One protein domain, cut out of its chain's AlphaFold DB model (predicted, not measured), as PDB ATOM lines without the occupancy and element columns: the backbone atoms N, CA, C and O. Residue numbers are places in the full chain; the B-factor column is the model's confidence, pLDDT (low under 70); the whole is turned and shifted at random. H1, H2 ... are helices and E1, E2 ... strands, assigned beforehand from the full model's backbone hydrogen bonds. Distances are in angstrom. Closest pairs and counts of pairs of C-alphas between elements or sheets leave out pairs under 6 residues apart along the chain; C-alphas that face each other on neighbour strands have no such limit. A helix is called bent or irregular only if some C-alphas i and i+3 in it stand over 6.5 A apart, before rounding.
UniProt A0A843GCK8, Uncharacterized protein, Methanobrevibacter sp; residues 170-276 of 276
ATOM      1  N   GLU A 170      28.507  44.455 -43.547       61.00
ATOM      2  CA  GLU A 170      27.948  43.546 -44.559       61.00
ATOM      3  C   GLU A 170      27.756  42.118 -44.069       61.00
ATOM      4  O   GLU A 170      26.919  41.384 -44.593       61.00
ATOM      5  N   PHE A 171      28.527  41.738 -43.055       73.50
ATOM      6  CA  PHE A 171      28.524  40.403 -42.488       73.50
ATOM      7  C   PHE A 171      28.451  40.508 -40.972       73.50
ATOM      8  O   PHE A 171      29.232  41.239 -40.355       73.50
ATOM      9  N   ALA A 172      27.546  39.736 -40.374       74.75
ATOM     10  CA  ALA A 172      27.382  39.668 -38.929       74.75
ATOM     11  C   ALA A 172      28.567  38.957 -38.251       74.75
ATOM     12  O   ALA A 172      28.831  39.184 -37.068       74.75
ATOM     13  N   SER A 173      29.288  38.104 -38.988       82.44
ATOM     14  CA  SER A 173      30.478  37.404 -38.498       82.44
ATOM     15  C   SER A 173      31.524  37.140 -39.584       82.44
ATOM     16  O   SER A 173      31.259  37.209 -40.787       82.44
ATOM     17  N   VAL A 174      32.738  36.793 -39.145       85.38
ATOM     18  CA  VAL A 174      33.829  36.358 -40.029       85.38
ATOM     19  C   VAL A 174      33.476  35.042 -40.730       85.38
ATOM     20  O   VAL A 174      33.845  34.845 -41.883       85.38
ATOM     21  N   GLU A 175      32.745  34.145 -40.071       86.31
ATOM     22  CA  GLU A 175      32.271  32.890 -40.661       86.31
ATOM     23  C   GLU A 175      31.309  33.146 -41.818       86.31
ATOM     24  O   GLU A 175      31.447  32.530 -42.873       86.31
ATOM     25  N   GLU A 176      30.373  34.083 -41.648       83.50
ATOM     26  CA  GLU A 176      29.455  34.481 -42.713       83.50
ATOM     27  C   GLU A 176      30.225  35.083 -43.896       83.50
ATOM     28  O   GLU A 176      30.001  34.694 -45.044       83.50
ATOM     29  N   MET A 177      31.192  35.963 -43.617       85.44
ATOM     30  CA  MET A 177      32.073  36.533 -44.638       85.44
ATOM     31  C   MET A 177      32.836  35.439 -45.399       85.44
ATOM     32  O   MET A 177      32.870  35.454 -46.624       85.44
ATOM     33  N   ARG A 178      33.403  34.447 -44.700       85.12
ATOM     34  CA  ARG A 178      34.145  33.332 -45.320       85.12
ATOM     35  C   ARG A 178      33.286  32.449 -46.220       85.12
ATOM     36  O   ARG A 178      33.821  31.841 -47.139       85.12
ATOM     37  N   GLN A 179      31.992  32.339 -45.933       82.38
ATOM     38  CA  GLN A 179      31.059  31.553 -46.742       82.38
ATOM     39  C   GLN A 179      30.576  32.314 -47.978       82.38
ATOM     40  O   GLN A 179      30.274  31.688 -48.992       82.38
ATOM     41  N   LYS A 180      30.473  33.643 -47.887       79.50
ATOM     42  CA  LYS A 180      29.878  34.482 -48.931       79.50
ATOM     43  C   LYS A 180      30.902  35.135 -49.856       79.50
ATOM     44  O   LYS A 180      30.627  35.297 -51.040       79.50
ATOM     45  N   VAL A 181      32.070  35.515 -49.341       81.69
ATOM     46  CA  VAL A 181      33.115  36.166 -50.138       81.69
ATOM     47  C   VAL A 181      33.905  35.107 -50.897       81.69
ATOM     48  O   VAL A 181      34.541  34.241 -50.302       81.69
ATOM     49  N   VAL A 182      33.863  35.194 -52.226       77.50
ATOM     50  CA  VAL A 182      34.463  34.214 -53.156       77.50
ATOM     51  C   VAL A 182      35.370  34.844 -54.203       77.50
ATOM     52  O   VAL A 182      36.020  34.117 -54.950       77.50
ATOM     53  N   TYR A 183      35.438  36.177 -54.246       80.06
ATOM     54  CA  TYR A 183      36.402  36.921 -55.045       80.06
ATOM     55  C   TYR A 183      37.352  37.735 -54.163       80.06
ATOM     56  O   TYR A 183      37.021  38.134 -53.047       80.06
ATOM     57  N   SER A 184      38.552  37.972 -54.683       84.88
ATOM     58  CA  SER A 184      39.517  38.890 -54.092       84.88
ATOM     59  C   SER A 184      39.052  40.329 -54.250       84.88
ATOM     60  O   SER A 184      38.753  40.769 -55.358       84.88
ATOM     61  N   GLU A 185      39.078  41.094 -53.167       84.25
ATOM     62  CA  GLU A 185      38.786  42.530 -53.182       84.25
ATOM     63  C   GLU A 185      39.872  43.329 -53.933       84.25
ATOM     64  O   GLU A 185      39.630  44.432 -54.426       84.25
ATOM     65  N   ALA A 186      41.081  42.771 -54.068       85.25
ATOM     66  CA  ALA A 186      42.181  43.419 -54.777       85.25
ATOM     67  C   ALA A 186      42.044  43.311 -56.298       85.25
ATOM     68  O   ALA A 186      42.185  44.317 -56.987       85.25
ATOM     69  N   SER A 187      41.760  42.124 -56.838       79.25
ATOM     70  CA  SER A 187      41.730  41.908 -58.298       79.25
ATOM     71  C   SER A 187      40.393  41.462 -58.873       79.25
ATOM     72  O   SER A 187      40.284  41.314 -60.093       79.25
ATOM     73  N   GLY A 188      39.400  41.180 -58.030       70.81
ATOM     74  CA  GLY A 188      38.136  40.570 -58.439       70.81
ATOM     75  C   GLY A 188      38.260  39.106 -58.872       70.81
ATOM     76  O   GLY A 188      37.302  38.544 -59.394       70.81
ATOM     77  N   LYS A 189      39.428  38.468 -58.707       76.31
ATOM     78  CA  LYS A 189      39.616  37.059 -59.078       76.31
ATOM     79  C   LYS A 189      38.916  36.138 -58.087       76.31
ATOM     80  O   LYS A 189      39.111  36.277 -56.880       76.31
ATOM     81  N   GLY A 190      38.159  35.176 -58.608       73.00
ATOM     82  CA  GLY A 190      37.593  34.085 -57.824       73.00
ATOM     83  C   GLY A 190      38.626  33.032 -57.403       73.00
ATOM     84  O   GLY A 190      39.784  33.066 -57.828       73.00
ATOM     85  N   GLY A 191      38.188  32.058 -56.601       78.56
ATOM     86  CA  GLY A 191      38.960  30.860 -56.258       78.56
ATOM     87  C   GLY A 191      39.225  30.715 -54.761       78.56
ATOM     88  O   GLY A 191      38.422  31.127 -53.930       78.56
ATOM     89  N   VAL A 192      40.350  30.086 -54.405       87.94
ATOM     90  CA  VAL A 192      40.777  29.998 -53.001       87.94
ATOM     91  C   VAL A 192      41.116  31.400 -52.510       87.94
ATOM     92  O   VAL A 192      41.893  32.093 -53.157       87.94
ATOM     93  N   LEU A 193      40.571  31.804 -51.363       90.81
ATOM     94  CA  LEU A 193      40.829  33.113 -50.769       90.81
ATOM     95  C   LEU A 193      41.458  32.999 -49.387       90.81
ATOM     96  O   LEU A 193      41.109  32.140 -48.575       90.81
ATOM     97  N   HIS A 194      42.369  33.921 -49.110       92.88
ATOM     98  CA  HIS A 194      42.946  34.176 -47.804       92.88
ATOM     99  C   HIS A 194      42.365  35.474 -47.242       92.88
ATOM    100  O   HIS A 194      42.239  36.470 -47.949       92.88
ATOM    101  N   PHE A 195      42.041  35.470 -45.951       91.75
ATOM    102  CA  PHE A 195      41.542  36.653 -45.254       91.75
ATOM    103  C   PHE A 195      42.690  37.296 -44.489       91.75
ATOM    104  O   PHE A 195      43.163  36.745 -43.493       91.75
ATOM    105  N   HIS A 196      43.144  38.438 -44.991       92.38
ATOM    106  CA  HIS A 196      44.244  39.209 -44.437       92.38
ATOM    107  C   HIS A 196      43.743  40.202 -43.391       92.38
ATOM    108  O   HIS A 196      42.802  40.949 -43.653       92.38
ATOM    109  N   HIS A 197      44.389  40.250 -42.227       91.75
ATOM    110  CA  HIS A 197      44.117  41.278 -41.223       91.75
ATOM    111  C   HIS A 197      44.746  42.607 -41.633       91.75
ATOM    112  O   HIS A 197      45.963  42.694 -41.752       91.75
ATOM    113  N   ILE A 198      43.935  43.654 -41.781       91.69
ATOM    114  CA  ILE A 198      44.421  44.994 -42.130       91.69
ATOM    115  C   ILE A 198      45.269  45.573 -40.993       91.69
ATOM    116  O   ILE A 198      46.381  46.066 -41.198       91.69
ATOM    117  N   VAL A 199      44.740  45.481 -39.775       88.94
ATOM    118  CA  VAL A 199      45.426  45.814 -38.533       88.94
ATOM    119  C   VAL A 199      45.767  44.526 -37.798       88.94
ATOM    120  O   VAL A 199      44.912  43.670 -37.555       88.94
ATOM    121  N   THR A 200      47.034  44.399 -37.412       84.81
ATOM    122  CA  THR A 200      47.548  43.189 -36.769       84.81
ATOM    123  C   THR A 200      46.962  42.984 -35.372       84.81
ATOM    124  O   THR A 200      46.673  43.930 -34.634       84.81
ATOM    125  N   ARG A 201      46.876  41.713 -34.957       78.44
ATOM    126  CA  ARG A 201      46.443  41.316 -33.606       78.44
ATOM    127  C   ARG A 201      47.237  42.014 -32.496       78.44
ATOM    128  O   ARG A 201      46.665  42.334 -31.461       78.44
ATOM    129  N   GLY A 202      48.537  42.242 -32.704       76.38
ATOM    130  CA  GLY A 202      49.396  42.917 -31.728       76.38
ATOM    131  C   GLY A 202      49.074  44.402 -31.556       76.38
ATOM    132  O   GLY A 202      49.251  44.932 -30.465       76.38
ATOM    133  N   ALA A 203      48.570  45.059 -32.603       78.94
ATOM    134  CA  ALA A 203      48.197  46.469 -32.557       78.94
ATOM    135  C   ALA A 203      46.794  46.689 -31.965       78.94
ATOM    136  O   ALA A 203      46.586  47.657 -31.238       78.94
ATOM    137  N   CYS A 204      45.833  45.796 -32.240       83.62
ATOM    138  CA  CYS A 204      44.473  45.904 -31.703       83.62
ATOM    139  C   CYS A 204      43.796  44.532 -31.531       83.62
ATOM    140  O   CYS A 204      43.128  44.045 -32.447       83.62
ATOM    141  N   PRO A 205      43.899  43.908 -30.344       84.00
ATOM    142  CA  PRO A 205      43.267  42.614 -30.076       84.00
ATOM    143  C   PRO A 205      41.740  42.622 -30.254       84.00
ATOM    144  O   PRO A 205      41.165  41.627 -30.685       84.00
ATOM    145  N   ALA A 206      41.084  43.755 -29.984       84.38
ATOM    146  CA  ALA A 206      39.634  43.917 -30.125       84.38
ATOM    147  C   ALA A 206      39.141  43.893 -31.590       84.38
ATOM    148  O   ALA A 206      37.940  43.770 -31.828       84.38
ATOM    149  N   ALA A 207      40.051  44.003 -32.566       84.62
ATOM    150  CA  ALA A 207      39.741  44.049 -33.995       84.62
ATOM    151  C   ALA A 207      39.895  42.696 -34.719       84.62
ATOM    152  O   ALA A 207      39.614  42.610 -35.911       84.62
ATOM    153  N   VAL A 208      40.372  41.643 -34.045       79.75
ATOM    154  CA  VAL A 208      40.786  40.377 -34.689       79.75
ATOM    155  C   VAL A 208      39.643  39.679 -35.431       79.75
ATOM    156  O   VAL A 208      39.851  39.222 -36.553       79.75
ATOM    157  N   ASP A 209      38.456  39.645 -34.825       80.19
ATOM    158  CA  ASP A 209      37.269  38.957 -35.356       80.19
ATOM    159  C   ASP A 209      36.241  39.949 -35.911       80.19
ATOM    160  O   ASP A 209      35.030  39.725 -35.876       80.19
ATOM    161  N   LYS A 210      36.723  41.102 -36.382       86.69
ATOM    162  CA  LYS A 210      35.884  42.117 -37.007       86.69
ATOM    163  C   LYS A 210      36.025  42.048 -38.518       86.69
ATOM    164  O   LYS A 210      37.127  42.143 -39.047       86.69
ATOM    165  N   THR A 211      34.895  41.930 -39.207       87.44
ATOM    166  CA  THR A 211      34.812  41.827 -40.673       87.44
ATOM    167  C   THR A 211      35.406  43.056 -41.361       87.44
ATOM    168  O   THR A 211      36.115  42.916 -42.353       87.44
ATOM    169  N   TRP A 212      35.259  44.247 -40.767       86.19
ATOM    170  CA  TRP A 212      35.900  45.479 -41.249       86.19
ATOM    171  C   TRP A 212      37.438  45.457 -41.191       86.19
ATOM    172  O   TRP A 212      38.086  46.247 -41.871       86.19
ATOM    173  N   ASN A 213      38.037  44.575 -40.382       90.38
ATOM    174  CA  ASN A 213      39.489  44.422 -40.265       90.38
ATOM    175  C   ASN A 213      40.043  43.319 -41.184       90.38
ATOM    176  O   ASN A 213      41.233  43.010 -41.126       90.38
ATOM    177  N   LEU A 214      39.198  42.695 -42.003       91.00
ATOM    178  CA  LEU A 214      39.594  41.632 -42.914       91.00
ATOM    179  C   LEU A 214      39.516  42.097 -44.364       91.00
ATOM    180  O   LEU A 214      38.635  42.862 -44.752       91.00
ATOM    181  N   MET A 215      40.437  41.582 -45.165       91.06
ATOM    182  CA  MET A 215      40.470  41.760 -46.608       91.06
ATOM    183  C   MET A 215      40.598  40.399 -47.277       91.06
ATOM    184  O   MET A 215      41.510  39.634 -46.953       91.06
ATOM    185  N   ALA A 216      39.683  40.085 -48.186       91.44
ATOM    186  CA  ALA A 216      39.742  38.852 -48.948       91.44
ATOM    187  C   ALA A 216      40.692  39.012 -50.140       91.44
ATOM    188  O   ALA A 216      40.503  39.884 -50.987       91.44
ATOM    189  N   LEU A 217      41.722  38.172 -50.196       92.00
ATOM    190  CA  LEU A 217      42.784  38.202 -51.201       92.00
ATOM    191  C   LEU A 217      42.990  36.807 -51.789       92.00
ATOM    192  O   LEU A 217      42.813  35.805 -51.098       92.00
ATOM    193  N   THR A 218      43.437  36.718 -53.039       91.94
ATOM    194  CA  THR A 218      43.973  35.451 -53.562       91.94
ATOM    195  C   THR A 218      45.270  35.073 -52.824       91.94
ATOM    196  O   THR A 218      45.900  35.937 -52.205       91.94
ATOM    197  N   PRO A 219      45.733  33.808 -52.882       94.00
ATOM    198  CA  PRO A 219      46.972  33.403 -52.228       94.00
ATOM    199  C   PRO A 219      48.177  34.186 -52.751       94.00
ATOM    200  O   PRO A 219      49.045  34.562 -51.967       94.00
ATOM    201  N   ASP A 220      48.196  34.486 -54.052       93.12
ATOM    202  CA  ASP A 220      49.261  35.258 -54.688       93.12
ATOM    203  C   ASP A 220      49.278  36.707 -54.205       93.12
ATOM    204  O   ASP A 220      50.341  37.216 -53.881       93.12
ATOM    205  N   GLU A 221      48.121  37.362 -54.080       93.81
ATOM    206  CA  GLU A 221      48.024  38.732 -53.545       93.81
ATOM    207  C   GLU A 221      48.354  38.798 -52.059       93.81
ATOM    208  O   GLU A 221      49.040  39.712 -51.604       93.81
ATOM    209  N   HIS A 222      47.896  37.805 -51.297       94.00
ATOM    210  CA  HIS A 222      48.224  37.682 -49.887       94.00
ATOM    211  C   HIS A 222      49.736  37.521 -49.690       94.00
ATOM    212  O   HIS A 222      50.333  38.178 -48.838       94.00
ATOM    213  N   ASN A 223      50.375  36.672 -50.498       93.31
ATOM    214  CA  ASN A 223      51.823  36.479 -50.472       93.31
ATOM    215  C   ASN A 223      52.576  37.689 -51.026       93.31
ATOM    216  O   ASN A 223      53.617  38.039 -50.480       93.31
ATOM    217  N   PHE A 224      52.053  38.345 -52.063       92.69
ATOM    218  CA  PHE A 224      52.588  39.594 -52.596       92.69
ATOM    219  C   PHE A 224      52.665  40.648 -51.494       92.69
ATOM    220  O   PHE A 224      53.740  41.208 -51.283       92.69
ATOM    221  N   TYR A 225      51.592  40.815 -50.712       92.38
ATOM    222  CA  TYR A 225      51.624  41.682 -49.542       92.38
ATOM    223  C   TYR A 225      52.727  41.262 -48.567       92.38
ATOM    224  O   TYR A 225      53.593  42.063 -48.266       92.38
ATOM    225  N   HIS A 226      52.757  40.008 -48.101       89.50
ATOM    226  CA  HIS A 226      53.718  39.600 -47.057       89.50
ATOM    227  C   HIS A 226      55.186  39.574 -47.501       89.50
ATOM    228  O   HIS A 226      56.078  39.706 -46.664       89.50
ATOM    229  N   GLN A 227      55.458  39.324 -48.781       89.25
ATOM    230  CA  GLN A 227      56.815  39.080 -49.282       89.25
ATOM    231  C   GLN A 227      57.404  40.275 -50.025       89.25
ATOM    232  O   GLN A 227      58.622  40.461 -49.999       89.25
ATOM    233  N   GLN A 228      56.566  41.041 -50.724       87.25
ATOM    234  CA  GLN A 228      57.013  42.102 -51.625       87.25
ATOM    235  C   GLN A 228      56.618  43.489 -51.123       87.25
ATOM    236  O   GLN A 228      57.368  44.432 -51.365       87.25
ATOM    237  N   CYS A 229      55.516  43.604 -50.379       83.56
ATOM    238  CA  CYS A 229      55.130  44.845 -49.716       83.56
ATOM    239  C   CYS A 229      55.621  44.846 -48.258       83.56
ATOM    240  O   CYS A 229      55.348  43.955 -47.462       83.56
ATOM    241  N   LYS A 230      56.363  45.871 -47.862       77.31
ATOM    242  CA  LYS A 230      56.739  46.131 -46.466       77.31
ATOM    243  C   LYS A 230      55.709  47.002 -45.761       77.31
ATOM    244  O   LYS A 230      55.681  47.041 -44.531       77.31
ATOM    245  N   THR A 231      54.886  47.718 -46.525       86.88
ATOM    246  CA  THR A 231      53.862  48.630 -46.014       86.88
ATOM    247  C   THR A 231      52.571  48.523 -46.818       86.88
ATOM    248  O   THR A 231      52.550  48.060 -47.959       86.88
ATOM    249  N   TRP A 232      51.478  49.006 -46.222       89.50
ATOM    250  CA  TRP A 232      50.221  49.187 -46.945       89.50
ATOM    251  C   TRP A 232      50.365  50.147 -48.126       89.50
ATOM    252  O   TRP A 232      49.732  49.909 -49.142       89.50
ATOM    253  N   ASP A 233      51.209  51.178 -48.039       89.56
ATOM    254  CA  ASP A 233      51.377  52.134 -49.139       89.56
ATOM    255  C   ASP A 233      51.877  51.462 -50.422       89.56
ATOM    256  O   ASP A 233      51.306  51.705 -51.479       89.56
ATOM    257  N   GLU A 234      52.848  50.549 -50.325       89.25
ATOM    258  CA  GLU A 234      53.366  49.800 -51.481       89.25
ATOM    259  C   GLU A 234      52.296  48.884 -52.101       89.25
ATOM    260  O   GLU A 234      52.184  48.775 -53.320       89.25
ATOM    261  N   PHE A 235      51.454  48.254 -51.276       90.94
ATOM    262  CA  PHE A 235      50.335  47.447 -51.773       90.94
ATOM    263  C   PHE A 235      49.249  48.317 -52.426       90.94
ATOM    264  O   PHE A 235      48.679  47.960 -53.457       90.94
ATOM    265  N   LEU A 236      48.981  49.489 -51.845       88.56
ATOM    266  CA  LEU A 236      47.986  50.451 -52.318       88.56
ATOM    267  C   LEU A 236      48.446  51.247 -53.547       88.56
ATOM    268  O   LEU A 236      47.615  51.878 -54.192       88.56
ATOM    269  N   GLU A 237      49.730  51.236 -53.904       85.81
ATOM    270  CA  GLU A 237      50.178  51.712 -55.218       85.81
ATOM    271  C   GLU A 237      49.674  50.797 -56.342       85.81
ATOM    272  O   GLU A 237      49.306  51.279 -57.414       85.81
ATOM    273  N   VAL A 238      49.598  49.488 -56.081       83.94
ATOM    274  CA  VAL A 238      49.083  48.491 -57.030       83.94
ATOM    275  C   VAL A 238      47.553  48.427 -56.993       83.94
ATOM    276  O   VAL A 238      46.918  48.330 -58.043       83.94
ATOM    277  N   TYR A 239      46.958  48.526 -55.801       82.81
ATOM    278  CA  TYR A 239      45.509  48.439 -55.576       82.81
ATOM    279  C   TYR A 239      44.957  49.697 -54.876       82.81
ATOM    280  O   TYR A 239      44.526  49.638 -53.719       82.81
ATOM    281  N   PRO A 240      44.964  50.866 -55.545       78.31
ATOM    282  CA  PRO A 240      44.643  52.149 -54.916       78.31
ATOM    283  C   PRO A 240      43.189  52.287 -54.459       78.31
ATOM    284  O   PRO A 240      42.917  53.058 -53.537       78.31
ATOM    285  N   HIS A 241      42.255  51.535 -55.047       75.06
ATOM    286  CA  HIS A 241      40.839  51.534 -54.655       75.06
ATOM    287  C   HIS A 241      40.618  51.026 -53.222       75.06
ATOM    288  O   HIS A 241      39.668  51.444 -52.563       75.06
ATOM    289  N   LEU A 242      41.535  50.208 -52.692       83.69
ATOM    290  CA  LEU A 242      41.462  49.666 -51.331       83.69
ATOM    291  C   LEU A 242      41.887  50.660 -50.242       83.69
ATOM    292  O   LEU A 242      41.706  50.386 -49.053       83.69
ATOM    293  N   ARG A 243      42.437  51.823 -50.618       84.12
ATOM    294  CA  ARG A 243      42.988  52.807 -49.674       84.12
ATOM    295  C   ARG A 243      41.972  53.213 -48.612       84.12
ATOM    296  O   ARG A 243      42.292  53.208 -47.427       84.12
ATOM    297  N   GLY A 244      40.729  53.468 -49.024       80.12
ATOM    298  CA  GLY A 244      39.665  53.841 -48.095       80.12
ATOM    299  C   GLY A 244      39.397  52.763 -47.038       80.12
ATOM    300  O   GLY A 244      39.237  53.093 -45.862       80.12
ATOM    301  N   LYS A 245      39.402  51.477 -47.421       86.62
ATOM    302  CA  LYS A 245      39.229  50.355 -46.480       86.62
ATOM    303  C   LYS A 245      40.334  50.332 -45.436       86.62
ATOM    304  O   LYS A 245      40.059  50.258 -44.239       86.62
ATOM    305  N   VAL A 246      41.580  50.440 -45.898       88.88
ATOM    306  CA  VAL A 246      42.764  50.396 -45.037       88.88
ATOM    307  C   VAL A 246      42.763  51.557 -44.045       88.88
ATOM    308  O   VAL A 246      42.889  51.338 -42.840       88.88
ATOM    309  N   GLU A 247      42.547  52.782 -44.527       88.19
ATOM    310  CA  GLU A 247      42.520  53.987 -43.693       88.19
ATOM    311  C   GLU A 247      41.400  53.933 -42.641       88.19
ATOM    312  O   GLU A 247      41.617  54.281 -41.476       88.19
ATOM    313  N   ARG A 248      40.207  53.437 -42.999       84.38
ATOM    314  CA  ARG A 248      39.107  53.276 -42.034       84.38
ATOM    315  C   ARG A 248      39.384  52.212 -40.987       84.38
ATOM    316  O   ARG A 248      39.111  52.455 -39.813       84.38
ATOM    317  N   ALA A 249      39.920  51.058 -41.376       88.62
ATOM    318  CA  ALA A 249      40.270  50.013 -40.421       88.62
ATOM    319  C   ALA A 249      41.314  50.519 -39.410       88.62
ATOM    320  O   ALA A 249      41.166  50.323 -38.202       88.62
ATOM    321  N   GLN A 250      42.321  51.260 -39.882       89.12
ATOM    322  CA  GLN A 250      43.312  51.912 -39.022       89.12
ATOM    323  C   GLN A 250      42.675  52.952 -38.088       89.12
ATOM    324  O   GLN A 250      42.972  52.965 -36.891       89.12
ATOM    325  N   LYS A 251      41.752  53.779 -38.598       87.75
ATOM    326  CA  LYS A 251      41.006  54.756 -37.791       87.75
ATOM    327  C   LYS A 251      40.168  54.083 -36.696       87.75
ATOM    328  O   LYS A 251      40.294  54.452 -35.531       87.75
ATOM    329  N   ARG A 252      39.381  53.054 -37.035       86.75
ATOM    330  CA  ARG A 252      38.562  52.285 -36.073       86.75
ATOM    331  C   ARG A 252      39.418  51.608 -35.007       86.75
ATOM    332  O   ARG A 252      39.072  51.614 -33.830       86.75
ATOM    333  N   CYS A 253      40.562  51.053 -35.402       87.19
ATOM    334  CA  CYS A 253      41.545  50.531 -34.461       87.19
ATOM    335  C   CYS A 253      41.996  51.610 -33.463       87.19
ATOM    336  O   CYS A 253      41.988  51.363 -32.256       87.19
ATOM    337  N   ALA A 254      42.371  52.801 -33.943       85.62
ATOM    338  CA  ALA A 254      42.808  53.893 -33.075       85.62
ATOM    339  C   ALA A 254      41.713  54.310 -32.075       85.62
ATOM    340  O   ALA A 254      42.005  54.502 -30.894       85.62
ATOM    341  N   GLU A 255      40.456  54.373 -32.518       86.56
ATOM    342  CA  GLU A 255      39.292  54.661 -31.669       86.56
ATOM    343  C   GLU A 255      39.088  53.587 -30.584       86.56
ATOM    344  O   GLU A 255      38.938  53.919 -29.406       86.56
ATOM    345  N   LEU A 256      39.165  52.300 -30.940       85.12
ATOM    346  CA  LEU A 256      39.037  51.185 -29.989       85.12
ATOM    347  C   LEU A 256      40.164  51.161 -28.950       85.12
ATOM    348  O   LEU A 256      39.923  50.902 -27.769       85.12
ATOM    349  N   VAL A 257      41.401  51.446 -29.364       83.56
ATOM    350  CA  VAL A 257      42.547  51.525 -28.445       83.56
ATOM    351  C   VAL A 257      42.371  52.686 -27.460       83.56
ATOM    352  O   VAL A 257      42.602  52.512 -26.264       83.56
ATOM    353  N   GLN A 258      41.908  53.850 -27.925       82.00
ATOM    354  CA  GLN A 258      41.621  54.994 -27.051       82.00
ATOM    355  C   GLN A 258      40.509  54.693 -26.038       82.00
ATOM    356  O   GLN A 258      40.648  55.044 -24.865       82.00
ATOM    357  N   GLN A 259      39.439  54.015 -26.460       79.44
ATOM    358  CA  GLN A 259      38.348  53.599 -25.571       79.44
ATOM    359  C   GLN A 259      38.810  52.593 -24.509       79.44
ATOM    360  O   GLN A 259      38.477  52.734 -23.335       79.44
ATOM    361  N   ASN A 260      39.622  51.603 -24.881       75.31
ATOM    362  CA  ASN A 260      40.137  50.634 -23.911       75.31
ATOM    363  C   ASN A 260      41.066  51.289 -22.878       75.31
ATOM    364  O   ASN A 260      40.997  50.965 -21.692       75.31
ATOM    365  N   ASN A 261      41.886  52.254 -23.301       74.19
ATOM    366  CA  ASN A 261      42.757  53.001 -22.394       74.19
ATOM    367  C   ASN A 261      41.965  53.902 -21.432       74.19
ATOM    368  O   ASN A 261      42.318  54.006 -20.257       74.19
ATOM    369  N   SER A 262      40.882  54.537 -21.894       70.75
ATOM    370  CA  SER A 262      40.042  55.373 -21.028       70.75
ATOM    371  C   SER A 262      39.270  54.543 -19.996       70.75
ATOM    372  O   SER A 262      39.217  54.930 -18.828       70.75
ATOM    373  N   ILE A 263      38.760  53.366 -20.379       69.81
ATOM    374  CA  ILE A 263      38.112  52.415 -19.461       69.81
ATOM    375  C   ILE A 263      39.113  51.874 -18.433       69.81
ATOM    376  O   ILE A 263      38.804  51.838 -17.242       69.81
ATOM    377  N   GLY A 264      40.324  51.501 -18.863       67.38
ATOM    378  CA  GLY A 264      41.383  51.031 -17.963       67.38
ATOM    379  C   GLY A 264      41.763  52.070 -16.904       67.38
ATOM    380  O   GLY A 264      41.876  51.738 -15.724       67.38
ATOM    381  N   ASN A 265      41.867  53.341 -17.300       62.53
ATOM    382  CA  ASN A 265      42.142  54.439 -16.373       62.53
ATOM    383  C   ASN A 265      40.996  54.665 -15.373       62.53
ATOM    384  O   ASN A 265      41.252  54.851 -14.186       62.53
ATOM    385  N   LEU A 266      39.737  54.594 -15.815       65.56
ATOM    386  CA  LEU A 266      38.575  54.721 -14.929       65.56
ATOM    387  C   LEU A 266      38.478  53.559 -13.929       65.56
ATOM    388  O   LEU A 266      38.194  53.786 -12.753       65.56
ATOM    389  N   ALA A 267      38.759  52.329 -14.365       61.72
ATOM    390  CA  ALA A 267      38.775  51.157 -13.492       61.72
ATOM    391  C   ALA A 267      39.898  51.235 -12.441       61.72
ATOM    392  O   ALA A 267      39.666  50.931 -11.272       61.72
ATOM    393  N   ALA A 268      41.089  51.703 -12.829       64.44
ATOM    394  CA  ALA A 268      42.204  51.919 -11.907       64.44
ATOM    395  C   ALA A 268      41.898  53.011 -10.866       64.44
ATOM    396  O   ALA A 268      42.198  52.838  -9.686       64.44
ATOM    397  N   MET A 269      41.245  54.106 -11.276       64.44
ATOM    398  CA  MET A 269      40.805  55.164 -10.357       64.44
ATOM    399  C   MET A 269      39.714  54.686  -9.390       64.44
ATOM    400  O   MET A 269      39.749  55.035  -8.213       64.44
ATOM    401  N   ALA A 270      38.767  53.863  -9.853       62.25
ATOM    402  CA  ALA A 270      37.719  53.300  -9.001       62.25
ATOM    403  C   ALA A 270      38.270  52.307  -7.961       62.25
ATOM    404  O   ALA A 270      37.818  52.308  -6.821       62.25
ATOM    405  N   LEU A 271      39.271  51.498  -8.330       67.00
ATOM    406  CA  LEU A 271      39.971  50.601  -7.404       67.00
ATOM    407  C   LEU A 271      40.797  51.366  -6.363       67.00
ATOM    408  O   LEU A 271      40.793  50.987  -5.195       67.00
ATOM    409  N   ALA A 272      41.454  52.462  -6.756       63.31
ATOM    410  CA  ALA A 272      42.168  53.329  -5.818       63.31
ATOM    411  C   ALA A 272      41.216  53.991  -4.802       63.31
ATOM    412  O   ALA A 272      41.546  54.074  -3.627       63.31
ATOM    413  N   ALA A 273      40.013  54.383  -5.231       63.47
ATOM    414  CA  ALA A 273      38.998  54.994  -4.369       63.47
ATOM    415  C   ALA A 273      38.273  54.008  -3.427       63.47
ATOM    416  O   ALA A 273      37.564  54.442  -2.528       63.47
ATOM    417  N   GLN A 274      38.407  52.693  -3.636       63.03
ATOM    418  CA  GLN A 274      37.861  51.651  -2.747       63.03
ATOM    419  C   GLN A 274      38.886  51.137  -1.722       63.03
ATOM    420  O   GLN A 274      38.537  50.316  -0.873       63.03
ATOM    421  N   GLY A 275      40.146  51.572  -1.830       54.75
ATOM    422  CA  GLY A 275      41.243  51.215  -0.926       54.75
ATOM    423  C   GLY A 275      41.564  52.264   0.148       54.75
ATOM    424  O   GLY A 275      42.527  52.059   0.885       54.75
ATOM    425  N   GLU A 276      40.790  53.353   0.225       45.75
ATOM    426  CA  GLU A 276      40.789  54.364   1.304       45.75
ATOM    427  C   GLU A 276      39.562  54.188   2.210       45.75
ATOM    428  O   GLU A 276      39.707  54.398   3.436       45.75
TER     429      GLU A 276
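What this domain is: This is residues 170 to 276 of the 276 residues of an uncharacterized protein of Methanobrevibacter sp (UniProt A0A843GCK8). A compact head of three short helices, a strand hairpin and long loops lies beside the first part of one long helix, H4, which continues outward until residues 261 to 276 stick out alone. The 107 printed residues, mostly helix, run H1, E1, E2, H2, H3, H4, with E1 and E2 antiparallel. The whole is loose, radius of gyration of the C-alphas 17.6 A, spanning 63 by 29 by 21 A.

Where its parts are: Find C-alpha 174 at (33.829, 36.358, -40.029), where H1, residues 174 to 180, begins. Then come E1, 194 to 197, E2, 214 to 217, H2, 219 to 228, and H3, 232 to 238. H4, 240 to 273, runs 50.9 A to C-alpha 273 at (38.998, 54.994, -4.369); it is irregular, C-alphas 241 and 244 being 7.1 A apart.

How they stand to each other: H1 touches no helix. In the hairpin E1 and E2, find N 194 and O 217 within hydrogen-bond range, 2.8 A. H2 is close but not clearly touching H3, closest C-alphas Tyr 225 and Phe 235, 6.3 A. H3 and H4, a helical hairpin, only just touch, with 3 pairs of C-alphas within 8 A, the closest Leu 236 and Arg 243, 6.1 A; H4 uses residues 242 to 246 alone. Every O i to N i+4 pair is within range in H1 and H2, 2 of 3 in H3, 28 of 30 in H4.

The domain as a whole: The printed part has no cut. Links H1 to E1 and E1 to E2 are long. pLDDT is under 70 at residues 170 and 263 to 276.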